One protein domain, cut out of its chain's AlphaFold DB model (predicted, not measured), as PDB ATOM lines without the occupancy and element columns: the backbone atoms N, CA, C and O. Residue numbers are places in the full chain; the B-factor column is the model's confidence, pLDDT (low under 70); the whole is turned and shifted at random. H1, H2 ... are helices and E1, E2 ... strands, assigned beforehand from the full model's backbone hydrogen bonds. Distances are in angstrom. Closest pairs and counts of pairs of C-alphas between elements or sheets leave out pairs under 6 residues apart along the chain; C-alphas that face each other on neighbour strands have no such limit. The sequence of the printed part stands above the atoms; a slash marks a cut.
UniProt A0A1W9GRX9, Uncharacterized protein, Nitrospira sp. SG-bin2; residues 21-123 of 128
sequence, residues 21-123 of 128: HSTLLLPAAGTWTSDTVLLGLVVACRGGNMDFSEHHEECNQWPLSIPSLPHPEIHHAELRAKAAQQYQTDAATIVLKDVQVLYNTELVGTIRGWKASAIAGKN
ATOM      1  N   HIS A  21      22.119  26.666 -14.231       70.00
ATOM      2  CA  HIS A  21      21.167  27.281 -15.140       70.00
ATOM      3  C   HIS A  21      19.834  27.424 -14.408       70.00
ATOM      4  O   HIS A  21      19.294  26.436 -13.911       70.00
ATOM      5  N   SER A  22      19.281  28.633 -14.361       77.44
ATOM      6  CA  SER A  22      17.903  28.847 -13.910       77.44
ATOM      7  C   SER A  22      17.032  29.262 -15.090       77.44
ATOM      8  O   SER A  22      17.440  30.067 -15.926       77.44
ATOM      9  N   THR A  23      15.841  28.669 -15.191       83.56
ATOM     10  CA  THR A  23      14.868  28.984 -16.246       83.56
ATOM     11  C   THR A  23      13.748  29.833 -15.667       83.56
ATOM     12  O   THR A  23      13.193  29.495 -14.623       83.56
ATOM     13  N   LEU A  24      13.388  30.903 -16.365       87.75
ATOM     14  CA  LEU A  24      12.274  31.780 -16.041       87.75
ATOM     15  C   LEU A  24      11.334  31.874 -17.243       87.75
ATOM     16  O   LEU A  24      11.773  32.116 -18.365       87.75
ATOM     17  N   LEU A  25      10.037  31.703 -16.999       88.12
ATOM     18  CA  LEU A  25       8.996  31.979 -17.985       88.12
ATOM     19  C   LEU A  25       8.461  33.385 -17.739       88.12
ATOM     20  O   LEU A  25       8.054  33.711 -16.622       88.12
ATOM     21  N   LEU A  26       8.483  34.210 -18.778       86.94
ATOM     22  CA  LEU A  26       7.962  35.568 -18.734       86.94
ATOM     23  C   LEU A  26       6.593  35.619 -19.421       86.94
ATOM     24  O   LEU A  26       6.341  34.862 -20.364       86.94
ATOM     25  N   PRO A  27       5.686  36.498 -18.960       86.44
ATOM     26  CA  PRO A  27       4.433  36.726 -19.662       86.44
ATOM     27  C   PRO A  27       4.705  37.224 -21.084       86.44
ATOM     28  O   PRO A  27       5.714  37.877 -21.347       86.44
ATOM     29  N   ALA A  28       3.779  36.935 -21.996       81.62
ATOM     30  CA  ALA A  28       3.851  37.434 -23.363       81.62
ATOM     31  C   ALA A  28       3.964  38.968 -23.394       81.62
ATOM     32  O   ALA A  28       3.368  39.675 -22.578       81.62
ATOM     33  N   ALA A  29       4.708  39.479 -24.373       80.94
ATOM     34  CA  ALA A  29       4.962  40.903 -24.515       80.94
ATOM     35  C   ALA A  29       4.148  41.466 -25.689       80.94
ATOM     36  O   ALA A  29       4.601  41.468 -26.838       80.94
ATOM     37  N   GLY A  30       2.953  41.974 -25.381       81.19
ATOM     38  CA  GLY A  30       1.956  42.440 -26.352       81.19
ATOM     39  C   GLY A  30       0.799  41.451 -26.528       81.19
ATOM     40  O   GLY A  30       0.815  40.352 -25.979       81.19
ATOM     41  N   THR A  31      -0.223  41.852 -27.284       84.81
ATOM     42  CA  THR A  31      -1.428  41.038 -27.498       84.81
ATOM     43  C   THR A  31      -1.331  40.283 -28.821       84.81
ATOM     44  O   THR A  31      -1.267  40.914 -29.880       84.81
ATOM     45  N   TRP A  32      -1.362  38.947 -28.763       86.31
ATOM     46  CA  TRP A  32      -1.642  38.113 -29.939       86.31
ATOM     47  C   TRP A  32      -3.104  38.280 -30.328       86.31
ATOM     48  O   TRP A  32      -3.992  38.041 -29.508       86.31
ATOM     49  N   THR A  33      -3.352  38.654 -31.573       87.12
ATOM     50  CA  THR A  33      -4.693  38.723 -32.154       87.12
ATOM     51  C   THR A  33      -4.823  37.692 -33.272       87.12
ATOM     52  O   THR A  33      -3.849  37.042 -33.657       87.12
ATOM     53  N   SER A  34      -6.035  37.523 -33.803       87.12
ATOM     54  CA  SER A  34      -6.276  36.698 -34.997       87.12
ATOM     55  C   SER A  34      -5.466  37.156 -36.210       87.12
ATOM     56  O   SER A  34      -5.171  36.349 -37.086       87.12
ATOM     57  N   ASP A  35      -5.100  38.436 -36.239       89.25
ATOM     58  CA  ASP A  35      -4.449  39.079 -37.378       89.25
ATOM     59  C   ASP A  35      -2.922  39.089 -37.237       89.25
ATOM     60  O   ASP A  35      -2.216  39.577 -38.119       89.25
ATOM     61  N   THR A  36      -2.388  38.567 -36.126       91.50
ATOM     62  CA  THR A  36      -0.945  38.465 -35.921       91.50
ATOM     63  C   THR A  36      -0.334  37.516 -36.950       91.50
ATOM     64  O   THR A  36      -0.615  36.318 -36.969       91.50
ATOM     65  N   VAL A  37       0.589  38.035 -37.755       93.62
ATOM     66  CA  VAL A  37       1.384  37.236 -38.688       93.62
ATOM     67  C   VAL A  37       2.523  36.568 -37.921       93.62
ATOM     68  O   VAL A  37       3.337  37.248 -37.298       93.62
ATOM     69  N   LEU A  38       2.598  35.238 -37.958       94.56
ATOM     70  CA  LEU A  38       3.693  34.481 -37.347       94.56
ATOM     71  C   LEU A  38       5.002  34.723 -38.115       94.56
ATOM     72  O   LEU A  38       5.052  34.493 -39.320       94.56
ATOM     73  N   LEU A  39       6.059  35.147 -37.415       93.75
ATOM     74  CA  LEU A  39       7.392  35.333 -38.000       93.75
ATOM     75  C   LEU A  39       8.307  34.130 -37.731       93.75
ATOM     76  O   LEU A  39       9.013  33.677 -38.629       93.75
ATOM     77  N   GLY A  40       8.278  33.592 -36.509       93.50
ATOM     78  CA  GLY A  40       9.059  32.415 -36.117       93.50
ATOM     79  C   GLY A  40       9.801  32.589 -34.794       93.50
ATOM     80  O   GLY A  40       9.497  33.487 -34.014       93.50
ATOM     81  N   LEU A  41      10.747  31.692 -34.513       94.25
ATOM     82  CA  LEU A  41      11.551  31.725 -33.290       94.25
ATOM     83  C   LEU A  41      12.595  32.847 -33.355       94.25
ATOM     84  O   LEU A  41      13.354  32.942 -34.320       94.25
ATOM     85  N   VAL A  42      12.683  33.634 -32.284       92.12
ATOM     86  CA  VAL A  42      13.754  34.607 -32.065       92.12
ATOM     87  C   VAL A  42      14.513  34.271 -30.786       92.12
ATOM     88  O   VAL A  42      13.924  33.858 -29.784       92.12
ATOM     89  N   VAL A  43      15.830  34.468 -30.826       91.31
ATOM     90  CA  VAL A  43      16.734  34.276 -29.692       91.31
ATOM     91  C   VAL A  43      17.547  35.549 -29.481       91.31
ATOM     92  O   VAL A  43      18.099  36.115 -30.422       91.31
ATOM     93  N   ALA A  44      17.630  35.992 -28.231       88.56
ATOM     94  CA  ALA A  44      18.483  37.088 -27.792       88.56
ATOM     95  C   ALA A  44      19.317  36.625 -26.598       88.56
ATOM     96  O   ALA A  44      18.841  35.868 -25.757       88.56
ATOM     97  N   CYS A  45      20.561  37.064 -26.495       85.81
ATOM     98  CA  CYS A  45      21.455  36.629 -25.428       85.81
ATOM     99  C   CYS A  45      22.478  37.710 -25.105       85.81
ATOM    100  O   CYS A  45      22.797  38.546 -25.952       85.81
ATOM    101  N   ARG A  46      22.972  37.692 -23.865       84.00
ATOM    102  CA  ARG A  46      23.963  38.647 -23.362       84.00
ATOM    103  C   ARG A  46      24.809  38.028 -22.250       84.00
ATOM    104  O   ARG A  46      24.306  37.224 -21.467       84.00
ATOM    105  N   GLY A  47      26.060  38.465 -22.124       78.06
ATOM    106  CA  GLY A  47      27.025  37.902 -21.175       78.06
ATOM    107  C   GLY A  47      27.783  36.708 -21.751       78.06
ATOM    108  O   GLY A  47      27.711  36.458 -22.950       78.06
ATOM    109  N   GLY A  48      28.509  35.985 -20.896       64.12
ATOM    110  CA  GLY A  48      29.396  34.907 -21.335       64.12
ATOM    111  C   GLY A  48      29.384  33.674 -20.434       64.12
ATOM    112  O   GLY A  48      28.789  33.661 -19.354       64.12
ATOM    113  N   ASN A  49      30.119  32.658 -20.891       54.44
ATOM    114  CA  ASN A  49      30.501  31.449 -20.155       54.44
ATOM    115  C   ASN A  49      29.447  30.331 -20.040       54.44
ATOM    116  O   ASN A  49      29.434  29.595 -19.056       54.44
ATOM    117  N   MET A  50      28.577  30.194 -21.040       53.09
ATOM    118  CA  MET A  50      27.769  28.990 -21.240       53.09
ATOM    119  C   MET A  50      27.774  28.622 -22.717       53.09
ATOM    120  O   MET A  50      27.482  29.460 -23.571       53.09
ATOM    121  N   ASP A  51      28.095  27.363 -22.995       56.34
ATOM    122  CA  ASP A  51      27.913  26.757 -24.306       56.34
ATOM    123  C   ASP A  51      26.405  26.532 -24.493       56.34
ATOM    124  O   ASP A  51      25.859  25.471 -24.200       56.34
ATOM    125  N   PHE A  52      25.679  27.585 -24.882       57.91
ATOM    126  CA  PHE A  52      24.253  27.505 -25.205       57.91
ATOM    127  C   PHE A  52      24.026  26.806 -26.564       57.91
ATOM    128  O   PHE A  52      23.185  27.266 -27.348       57.91
ATOM    129  N   SER A  53      24.782  25.741 -26.860       43.50
ATOM    130  CA  SER A  53      24.682  24.945 -28.088       43.50
ATOM    131  C   SER A  53      23.225  24.508 -28.272       43.50
ATOM    132  O   SER A  53      22.610  24.017 -27.331       43.50
ATOM    133  N   GLU A  54      22.574  24.745 -29.410       45.00
ATOM    134  CA  GLU A  54      22.976  24.137 -30.681       45.00
ATOM    135  C   GLU A  54      23.331  25.099 -31.819       45.00
ATOM    136  O   GLU A  54      24.043  24.683 -32.724       45.00
ATOM    137  N   HIS A  55      22.935  26.373 -31.798       45.44
ATOM    138  CA  HIS A  55      23.214  27.291 -32.908       45.44
ATOM    139  C   HIS A  55      23.479  28.720 -32.411       45.44
ATOM    140  O   HIS A  55      22.660  29.286 -31.692       45.44
ATOM    141  N   HIS A  56      24.600  29.283 -32.882       48.97
ATOM    142  CA  HIS A  56      24.996  30.702 -32.938       48.97
ATOM    143  C   HIS A  56      26.140  31.135 -32.006       48.97
ATOM    144  O   HIS A  56      26.000  31.279 -30.794       48.97
ATOM    145  N   GLU A  57      27.252  31.490 -32.655       52.09
ATOM    146  CA  GLU A  57      28.431  32.200 -32.135       52.09
ATOM    147  C   GLU A  57      28.089  33.590 -31.533       52.09
ATOM    148  O   GLU A  57      28.918  34.221 -30.881       52.09
ATOM    149  N   GLU A  58      26.848  34.063 -31.706       55.53
ATOM    150  CA  GLU A  58      26.366  35.403 -31.336       55.53
ATOM    151  C   GLU A  58      26.162  35.638 -29.829       55.53
ATOM    152  O   GLU A  58      25.985  36.785 -29.401       55.53
ATOM    153  N   CYS A  59      26.176  34.577 -29.015       64.12
ATOM    154  CA  CYS A  59      25.965  34.678 -27.567       64.12
ATOM    155  C   CYS A  59      27.240  34.912 -26.754       64.12
ATOM    156  O   CYS A  59      27.164  35.017 -25.533       64.12
ATOM    157  N   ASN A  60      28.392  35.059 -27.410       60.16
ATOM    158  CA  ASN A  60      29.650  35.427 -26.764       60.16
ATOM    159  C   ASN A  60      29.788  36.952 -26.679       60.16
ATOM    160  O   ASN A  60      30.606  37.563 -27.366       60.16
ATOM    161  N   GLN A  61      28.960  37.584 -25.850       61.06
ATOM    162  CA  GLN A  61      29.040  39.024 -25.594       61.06
ATOM    163  C   GLN A  61      29.805  39.300 -24.292       61.06
ATOM    164  O   GLN A  61      29.950  38.418 -23.447       61.06
ATOM    165  N   TRP A  62      30.314  40.532 -24.139       56.69
ATOM    166  CA  TRP A  62      31.074  40.995 -22.965       56.69
ATOM    167  C   TRP A  62      30.498  40.467 -21.638       56.69
ATOM    168  O   TRP A  62      29.272  40.452 -21.482       56.69
ATOM    169  N   PRO A  63      31.347  40.064 -20.672       57.59
ATOM    170  CA  PRO A  63      30.892  39.414 -19.449       57.59
ATOM    171  C   PRO A  63      29.893  40.296 -18.695       57.59
ATOM    172  O   PRO A  63      30.181  41.444 -18.356       57.59
ATOM    173  N   LEU A  64      28.714  39.738 -18.417       64.06
ATOM    174  CA  LEU A  64      27.788  40.305 -17.448       64.06
ATOM    175  C   LEU A  64      28.193  39.827 -16.047       64.06
ATOM    176  O   LEU A  64      28.733  38.738 -15.864       64.06
ATOM    177  N   SER A  65      27.955  40.667 -15.047       73.75
ATOM    178  CA  SER A  65      28.149  40.320 -13.639       73.75
ATOM    179  C   SER A  65      27.197  41.156 -12.804       73.75
ATOM    180  O   SER A  65      27.602  42.141 -12.190       73.75
ATOM    181  N   ILE A  66      25.916  40.803 -12.840       80.69
ATOM    182  CA  ILE A  66      24.883  41.544 -12.112       80.69
ATOM    183  C   ILE A  66      24.429  40.755 -10.878       80.69
ATOM    184  O   ILE A  66      24.302  39.530 -10.951       80.69
ATOM    185  N   PRO A  67      24.187  41.433  -9.741       80.75
ATOM    186  CA  PRO A  67      23.828  40.771  -8.488       80.75
ATOM    187  C   PRO A  67      22.350  40.354  -8.417       80.75
ATOM    188  O   PRO A  67      21.938  39.748  -7.433       80.75
ATOM    189  N   SER A  68      21.533  40.699  -9.416       81.50
ATOM    190  CA  SER A  68      20.090  40.442  -9.423       81.50
ATOM    191  C   SER A  68      19.559  40.170 -10.828       81.50
ATOM    192  O   SER A  68      20.159  40.583 -11.821       81.50
ATOM    193  N   LEU A  69      18.409  39.486 -10.903       84.56
ATOM    194  CA  LEU A  69      17.689  39.245 -12.155       84.56
ATOM    195  C   LEU A  69      17.381  40.582 -12.860       84.56
ATOM    196  O   LEU A  69      16.869  41.499 -12.209       84.56
ATOM    197  N   PRO A  70      17.663  40.713 -14.171       84.25
ATOM    198  CA  PRO A  70      17.214  41.857 -14.950       84.25
ATOM    199  C   PRO A  70      15.691  41.979 -14.917       84.25
ATOM    200  O   PRO A  70      14.968  40.990 -14.798       84.25
ATOM    201  N   HIS A  71      15.196  43.202 -15.093       88.44
ATOM    202  CA  HIS A  71      13.768  43.422 -15.272       88.44
ATOM    203  C   HIS A  71      13.271  42.711 -16.553       88.44
ATOM    204  O   HIS A  71      13.957  42.809 -17.576       88.44
ATOM    205  N   PRO A  72      12.085  42.063 -16.558       88.38
ATOM    206  CA  PRO A  72      11.542  41.350 -17.726       88.38
ATOM    207  C   PRO A  72      11.568  42.143 -19.040       88.38
ATOM    208  O   PRO A  72      11.904  41.606 -20.094       88.38
ATOM    209  N   GLU A  73      11.297  43.448 -18.959       89.56
ATOM    210  CA  GLU A  73      11.316  44.368 -20.106       89.56
ATOM    211  C   GLU A  73      12.656  44.424 -20.846       89.56
ATOM    212  O   GLU A  73      12.669  44.670 -22.051       89.56
ATOM    213  N   ILE A  74      13.776  44.142 -20.174       90.75
ATOM    214  CA  ILE A  74      15.087  44.060 -20.830       90.75
ATOM    215  C   ILE A  74      15.093  42.899 -21.829       90.75
ATOM    216  O   ILE A  74      15.506  43.070 -22.972       90.75
ATOM    217  N   HIS A  75      14.574  41.734 -21.436       92.31
ATOM    218  CA  HIS A  75      14.490  40.570 -22.317       92.31
ATOM    219  C   HIS A  75      13.499  40.805 -23.460       92.31
ATOM    220  O   HIS A  75      13.798  40.469 -24.603       92.31
ATOM    221  N   HIS A  76      12.352  41.434 -23.181       94.06
ATOM    222  CA  HIS A  76      11.384  41.798 -24.216       94.06
ATOM    223  C   HIS A  76      11.973  42.769 -25.244       94.06
ATOM    224  O   HIS A  76      11.797  42.564 -26.443       94.06
ATOM    225  N   ALA A  77      12.676  43.812 -24.799       93.44
ATOM    226  CA  ALA A  77      13.292  44.792 -25.688       93.44
ATOM    227  C   ALA A  77      14.352  44.151 -26.595       93.44
ATOM    228  O   ALA A  77      14.326  44.359 -27.806       93.44
ATOM    229  N   GLU A  78      15.230  43.320 -26.030       92.38
ATOM    230  CA  GLU A  78      16.295  42.634 -26.772       92.38
ATOM    231  C   GLU A  78      15.719  41.617 -27.775       92.38
ATOM    232  O   GLU A  78      16.139  41.575 -28.931       92.38
ATOM    233  N   LEU A  79      14.689  40.851 -27.384       93.88
ATOM    234  CA  LEU A  79      13.981  39.936 -28.289       93.88
ATOM    235  C   LEU A  79      13.274  40.678 -29.431       93.88
ATOM    236  O   LEU A  79      13.352  40.241 -30.577       93.88
ATOM    237  N   ARG A  80      12.614  41.813 -29.155       94.94
ATOM    238  CA  ARG A  80      11.984  42.636 -30.203       94.94
ATOM    239  C   ARG A  80      13.014  43.236 -31.147       94.94
ATOM    240  O   ARG A  80      12.790  43.216 -32.352       94.94
ATOM    241  N   ALA A  81      14.132  43.737 -30.626       93.38
ATOM    242  CA  ALA A  81      15.214  44.283 -31.437       93.38
ATOM    243  C   ALA A  81      15.824  43.209 -32.352       93.38
ATOM    244  O   ALA A  81      15.979  43.437 -33.552       93.38
ATOM    245  N   LYS A  82      16.086  42.008 -31.816       92.25
ATOM    246  CA  LYS A  82      16.561  40.866 -32.607       92.25
ATOM    247  C   LYS A  82      15.542  40.420 -33.656       92.25
ATOM    248  O   LYS A  82      15.921  40.222 -34.805       92.25
ATOM    249  N   ALA A  83      14.256  40.340 -33.312       93.62
ATOM    250  CA  ALA A  83      13.201  39.987 -34.263       93.62
ATOM    251  C   ALA A  83      13.063  41.041 -35.374       93.62
ATOM    252  O   ALA A  83      12.973  40.696 -36.547       93.62
ATOM    253  N   ALA A  84      13.093  42.327 -35.020       94.38
ATOM    254  CA  ALA A  84      13.056  43.439 -35.963       94.38
ATOM    255  C   ALA A  84      14.206  43.371 -36.974       94.38
ATOM    256  O   ALA A  84      13.984  43.508 -38.175       94.38
ATOM    257  N   GLN A  85      15.421  43.092 -36.491       94.00
ATOM    258  CA  GLN A  85      16.599  42.911 -37.332       94.00
ATOM    259  C   GLN A  85      16.475  41.670 -38.230       94.00
ATOM    260  O   GLN A  85      16.673  41.768 -39.439       94.00
ATOM    261  N   GLN A  86      16.137  40.513 -37.651       93.56
ATOM    262  CA  GLN A  86      16.069  39.227 -38.351       93.56
ATOM    263  C   GLN A  86      14.973  39.202 -39.425       93.56
ATOM    264  O   GLN A  86      15.181  38.654 -40.504       93.56
ATOM    265  N   TYR A  87      13.821  39.813 -39.144       93.56
ATOM    266  CA  TYR A  87      12.645  39.808 -40.019       93.56
ATOM    267  C   TYR A  87      12.409  41.139 -40.746       93.56
ATOM    268  O   TYR A  87      11.354  41.316 -41.353       93.56
ATOM    269  N   GLN A  88      13.365  42.074 -40.679       94.19
ATOM    270  CA  GLN A  88      13.334  43.366 -41.377       94.19
ATOM    271  C   GLN A  88      12.012  44.131 -41.182       94.19
ATOM    272  O   GLN A  88      11.370  44.584 -42.130       94.19
ATOM    273  N   THR A  89      11.577  44.262 -39.929       91.19
ATOM    274  CA  THR A  89      10.337  44.958 -39.554       91.19
ATOM    275  C   THR A  89      10.580  45.921 -38.396       91.19
ATOM    276  O   THR A  89      11.620  45.872 -37.748       91.19
ATOM    277  N   ASP A  90       9.622  46.804 -38.117       92.12
ATOM    278  CA  ASP A  90       9.700  47.702 -36.965       92.12
ATOM    279  C   ASP A  90       9.497  46.917 -35.658       92.12
ATOM    280  O   ASP A  90       8.510  46.187 -35.510       92.12
ATOM    281  N   ALA A  91      10.406  47.102 -34.700       91.94
ATOM    282  CA  ALA A  91      10.332  46.514 -33.367       91.94
ATOM    283  C   ALA A  91       9.018  46.850 -32.645       91.94
ATOM    284  O   ALA A  91       8.522  46.021 -31.883       91.94
ATOM    285  N   ALA A  92       8.417  48.014 -32.917       90.88
ATOM    286  CA  ALA A  92       7.135  48.412 -32.330       90.88
ATOM    287  C   ALA A  92       5.953  47.532 -32.784       90.88
ATOM    288  O   ALA A  92       4.936  47.458 -32.097       90.88
ATOM    289  N   THR A  93       6.087  46.839 -33.919       91.88
ATOM    290  CA  THR A  93       5.054  45.938 -34.463       91.88
ATOM    291  C   THR A  93       5.183  44.497 -33.976       91.88
ATOM    292  O   THR A  93       4.301  43.676 -34.242       91.88
ATOM    293  N   ILE A  94       6.273  44.181 -33.270       94.38
ATOM    294  CA  ILE A  94       6.575  42.830 -32.803       94.38
ATOM    295  C   ILE A  94       5.813  42.510 -31.515       94.38
ATOM    296  O   ILE A  94       5.906  43.222 -30.509       94.38
ATOM    297  N   VAL A  95       5.152  41.357 -31.523       94.75
ATOM    298  CA  VAL A  95       4.594  40.696 -30.337       94.75
ATOM    299  C   VAL A  95       5.377  39.415 -30.035       94.75
ATOM    300  O   VAL A  95       5.855  38.753 -30.956       94.75
ATOM    301  N   LEU A  96       5.547  39.084 -28.749       95.25
ATOM    302  CA  LEU A  96       6.372  37.949 -28.283       95.25
ATOM    303  C   LEU A  96       5.578  36.956 -27.428       95.25
ATOM    304  O   LEU A  96       4.944  37.370 -26.455       95.25
ATOM    305  N   LYS A  97       5.565  35.675 -27.815       93.62
ATOM    306  CA  LYS A  97       4.847  34.587 -27.132       93.62
ATOM    307  C   LYS A  97       5.853  33.643 -26.520       93.62
ATOM    308  O   LYS A  97       6.953  33.496 -27.054       93.62
ATOM    309  N   ASP A  98       5.415  32.943 -25.480       92.50
ATOM    310  CA  ASP A  98       6.147  31.814 -24.911       92.50
ATOM    311  C   ASP A  98       7.588  32.224 -24.558       92.50
ATOM    312  O   ASP A  98       8.559  31.548 -24.893       92.50
ATOM    313  N   VAL A  99       7.715  33.402 -23.929       93.94
ATOM    314  CA  VAL A  99       9.003  34.009 -23.600       93.94
ATOM    315  C   VAL A  99       9.664  33.191 -22.496       93.94
ATOM    316  O   VAL A  99       9.175  33.117 -21.368       93.94
ATOM    317  N   GLN A 100      10.806  32.601 -22.818       92.81
ATOM    318  CA  GLN A 100      11.626  31.829 -21.896       92.81
ATOM    319  C   GLN A 100      12.994  32.484 -21.764       92.81
ATOM    320  O   GLN A 100      13.582  32.899 -22.758       92.81
ATOM    321  N   VAL A 101      13.512  32.559 -20.541       90.69
ATOM    322  CA  VAL A 101      14.849  33.074 -20.245       90.69
ATOM    323  C   VAL A 101      15.626  32.047 -19.438       90.69
ATOM    324  O   VAL A 101      15.148  31.544 -18.427       90.69
ATOM    325  N   LEU A 102      16.837  31.748 -19.885       88.38
ATOM    326  CA  LEU A 102      17.824  30.921 -19.211       88.38
ATOM    327  C   LEU A 102      18.913  31.838 -18.663       88.38
ATOM    328  O   LEU A 102      19.510  32.588 -19.432       88.38
ATOM    329  N   TYR A 103      19.196  31.775 -17.367       85.75
ATOM    330  CA  TYR A 103      20.280  32.531 -16.741       85.75
ATOM    331  C   TYR A 103      21.471  31.633 -16.426       85.75
ATOM    332  O   TYR A 103      21.312  30.554 -15.858       85.75
ATOM    333  N   ASN A 104      22.665  32.137 -16.728       83.44
ATOM    334  CA  ASN A 104      23.923  31.641 -16.193       83.44
ATOM    335  C   ASN A 104      24.139  32.238 -14.807       83.44
ATOM    336  O   ASN A 104      24.381  33.443 -14.706       83.44
ATOM    337  N   THR A 105      24.053  31.427 -13.754       79.25
ATOM    338  CA  THR A 105      24.236  31.896 -12.377       79.25
ATOM    339  C   THR A 105      25.410  31.212 -11.686       79.25
ATOM    340  O   THR A 105      25.603  29.999 -11.777       79.25
ATOM    341  N   GLU A 106      26.199  32.003 -10.963       76.06
ATOM    342  CA  GLU A 106      27.193  31.480 -10.030       76.06
ATOM    343  C   GLU A 106      26.546  31.000  -8.731       76.06
ATOM    344  O   GLU A 106      25.430  31.388  -8.390       76.06
ATOM    345  N   LEU A 107      27.294  30.215  -7.948       69.25
ATOM    346  CA  LEU A 107      26.880  29.727  -6.625       69.25
ATOM    347  C   LEU A 107      26.427  30.845  -5.670       69.25
ATOM    348  O   LEU A 107      25.595  30.608  -4.802       69.25
ATOM    349  N   VAL A 108      26.948  32.063  -5.839       76.19
ATOM    350  CA  VAL A 108      26.585  33.246  -5.039       76.19
ATOM    351  C   VAL A 108      25.371  34.013  -5.590       76.19
ATOM    352  O   VAL A 108      25.101  35.127  -5.155       76.19
ATOM    353  N   GLY A 109      24.658  33.460  -6.578       73.38
ATOM    354  CA  GLY A 109      23.474  34.073  -7.195       73.38
ATOM    355  C   GLY A 109      23.774  35.195  -8.197       73.38
ATOM    356  O   GLY A 109      22.851  35.797  -8.739       73.38
ATOM    357  N   THR A 110      25.053  35.472  -8.473       83.75
ATOM    358  CA  THR A 110      25.464  36.466  -9.476       83.75
ATOM    359  C   THR A 110      25.200  35.934 -10.880       83.75
ATOM    360  O   THR A 110      25.585  34.812 -11.209       83.75
ATOM    361  N   ILE A 111      24.575  36.751 -11.725       84.88
ATOM    362  CA  ILE A 111      24.248  36.390 -13.105       84.88
ATOM    363  C   ILE A 111      25.415  36.764 -14.015       84.88
ATOM    364  O   ILE A 111      25.799  37.934 -14.106       84.88
ATOM    365  N   ARG A 112      25.948  35.759 -14.712       83.56
ATOM    366  CA  ARG A 112      27.067  35.855 -15.664       83.56
ATOM    367  C   ARG A 112      26.631  36.037 -17.114       83.56
ATOM    368  O   ARG A 112      27.392  36.527 -17.951       83.56
ATOM    369  N   GLY A 113      25.389  35.679 -17.403       84.75
ATOM    370  CA  GLY A 113      24.798  35.786 -18.726       84.75
ATOM    371  C   GLY A 113      23.363  35.293 -18.745       84.75
ATOM    372  O   GLY A 113      22.873  34.729 -17.765       84.75
ATOM    373  N   TRP A 114      22.682  35.523 -19.857       86.69
ATOM    374  CA  TRP A 114      21.346  35.004 -20.091       86.69
ATOM    375  C   TRP A 114      21.072  34.783 -21.577       86.69
ATOM    376  O   TRP A 114      21.655  35.445 -22.437       86.69
ATOM    377  N   LYS A 115      20.149  33.867 -21.857       88.44
ATOM    378  CA  LYS A 115      19.596  33.564 -23.178       88.44
ATOM    379  C   LYS A 115      18.078  33.614 -23.083       88.44
ATOM    380  O   LYS A 115      17.488  32.860 -22.322       88.44
ATOM    381  N   ALA A 116      17.459  34.508 -23.833       91.00
ATOM    382  CA  ALA A 116      16.022  34.616 -23.976       91.00
ATOM    383  C   ALA A 116      15.593  34.066 -25.341       91.00
ATOM    384  O   ALA A 116      16.269  34.284 -26.347       91.00
ATOM    385  N   SER A 117      14.456  33.385 -25.387       92.75
ATOM    386  CA  SER A 117      13.822  32.915 -26.615       92.75
ATOM    387  C   SER A 117      12.327  33.174 -26.569       92.75
ATOM    388  O   SER A 117      11.716  33.100 -25.504       92.75
ATOM    389  N   ALA A 118      11.737  33.450 -27.724       95.38
ATOM    390  CA  ALA A 118      10.300  33.628 -27.862       95.38
ATOM    391  C   ALA A 118       9.856  33.296 -29.285       95.38
ATOM    392  O   ALA A 118      10.643  33.374 -30.231       95.38
ATOM    393  N   ILE A 119       8.573  32.996 -29.449       95.31
ATOM    394  CA  ILE A 119       7.940  33.038 -30.764       95.31
ATOM    395  C   ILE A 119       7.610  34.498 -31.069       95.31
ATOM    396  O   ILE A 119       6.914  35.148 -30.294       95.31
ATOM    397  N   ALA A 120       8.118  35.021 -32.182       95.62
ATOM    398  CA  ALA A 120       7.824  36.355 -32.679       95.62
ATOM    399  C   ALA A 120       6.632  36.324 -33.641       95.62
ATOM    400  O   ALA A 120       6.548  35.499 -34.557       95.62
ATOM    401  N   GLY A 121       5.726  37.273 -33.445       95.12
ATOM    402  CA  GLY A 121       4.683  37.632 -34.392       95.12
ATOM    403  C   GLY A 121       4.767  39.111 -34.747       95.12
ATOM    404  O   GLY A 121       5.418  39.898 -34.058       95.12
ATOM    405  N   LYS A 122       4.079  39.495 -35.815       93.81
ATOM    406  CA  LYS A 122       3.904  40.879 -36.241       93.81
ATOM    407  C   LYS A 122       2.424  41.204 -36.272       93.81
ATOM    408  O   LYS A 122       1.672  40.562 -37.005       93.81
ATOM    409  N   ASN A 123       2.018  42.224 -35.530       89.56
ATOM    410  CA  ASN A 123       0.691  42.789 -35.726       89.56
ATOM    411  C   ASN A 123       0.725  43.702 -36.959       89.56
ATOM    412  O   ASN A 123       1.682  44.474 -37.114       89.56
TER     413      ASN A 123
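Overview. This is residues 21 to 123 of the 128 residues of an uncharacterized protein of Nitrospira sp. SG-bin2 (UniProt A0A1W9GRX9). A twisted antiparallel sheet of four strands curls round one helix, H1, which covers one face of it; the long hairpin of E3 and E4 makes the middle of the sheet, with E1 along one side and E2 along the other. Residues 48 to 71, a long stretch with no named element, join E2 to H1. The printed part has 103 residues with one named helix and four named strands, E1, E2, H1, E3 and E4 along the chain, and the order across the sheet is E1, E3, E4, E2. The class is mixed, helices and strands. The whole is compact, with a radius of gyration of the C-alphas of 13.8 A, yet elongated in outline, with spans of 45 by 25 by 20 A.

Along the chain. E1, residues 21 to 26, begins at C-alpha 21 at (21.167, 27.281, -15.140) and is 16.0 A long from first to last C-alpha. E2, residues 37 to 47, measures 31.1 A. H1, residues 72 to 86, begins at C-alpha 72 at (11.542, 41.350, -17.726) and measures 21.2 A. E3, residues 94 to 105, measures 29.1 A and bends by 74 degrees at residue 97. E4, residues 111 to 122, measures 31.1 A, bends by 55 degrees at residue 119 and ends at C-alpha 122 at (3.904, 40.879, -36.241).

Arrangement. E1, an edge strand, is antiparallel to E3 at 157 degrees, with N 24 and O 101 within hydrogen-bond range at 2.8 A. E3 and E4 form a hairpin, antiparallel at 166 degrees, with N 102 and O 115 at 2.8 A and N 97 and O 119 at 2.9 A. E2, the other edge strand, is antiparallel to E4 at 168 degrees, with N 116 and O 44 at 2.7 A. E1 and E2 are apart. H1 is on the sheet, in two layers, with helices on one face of a sheet. The closest C-alphas of H1 and E2 are those of Leu 79 and Ala 44, 5.4 A apart; of H1 and E3, those of Arg 80 and Ile 94, 6.0 A apart; of H1 and E4, those of His 75 and Ala 116, 6.4 A apart. E2, H1 and E3 make a split strand-helix-strand unit, two strands running the same way with E4 between them in the sheet; its crossover is right-handed. In H1 every O i to N i+4 pair is within hydrogen-bond range.

Size, cuts and confidence. The two C-alphas farthest apart, those of Asp 35 and Val 108, are 45.2 A apart. The printed part has no cut. The link from E2 to H1, 24 residues, is long, and the link from E3 to E4 is tight. The mean pLDDT of the printed part is 82.8; residues 48 to 64 and residue 107 are under 70.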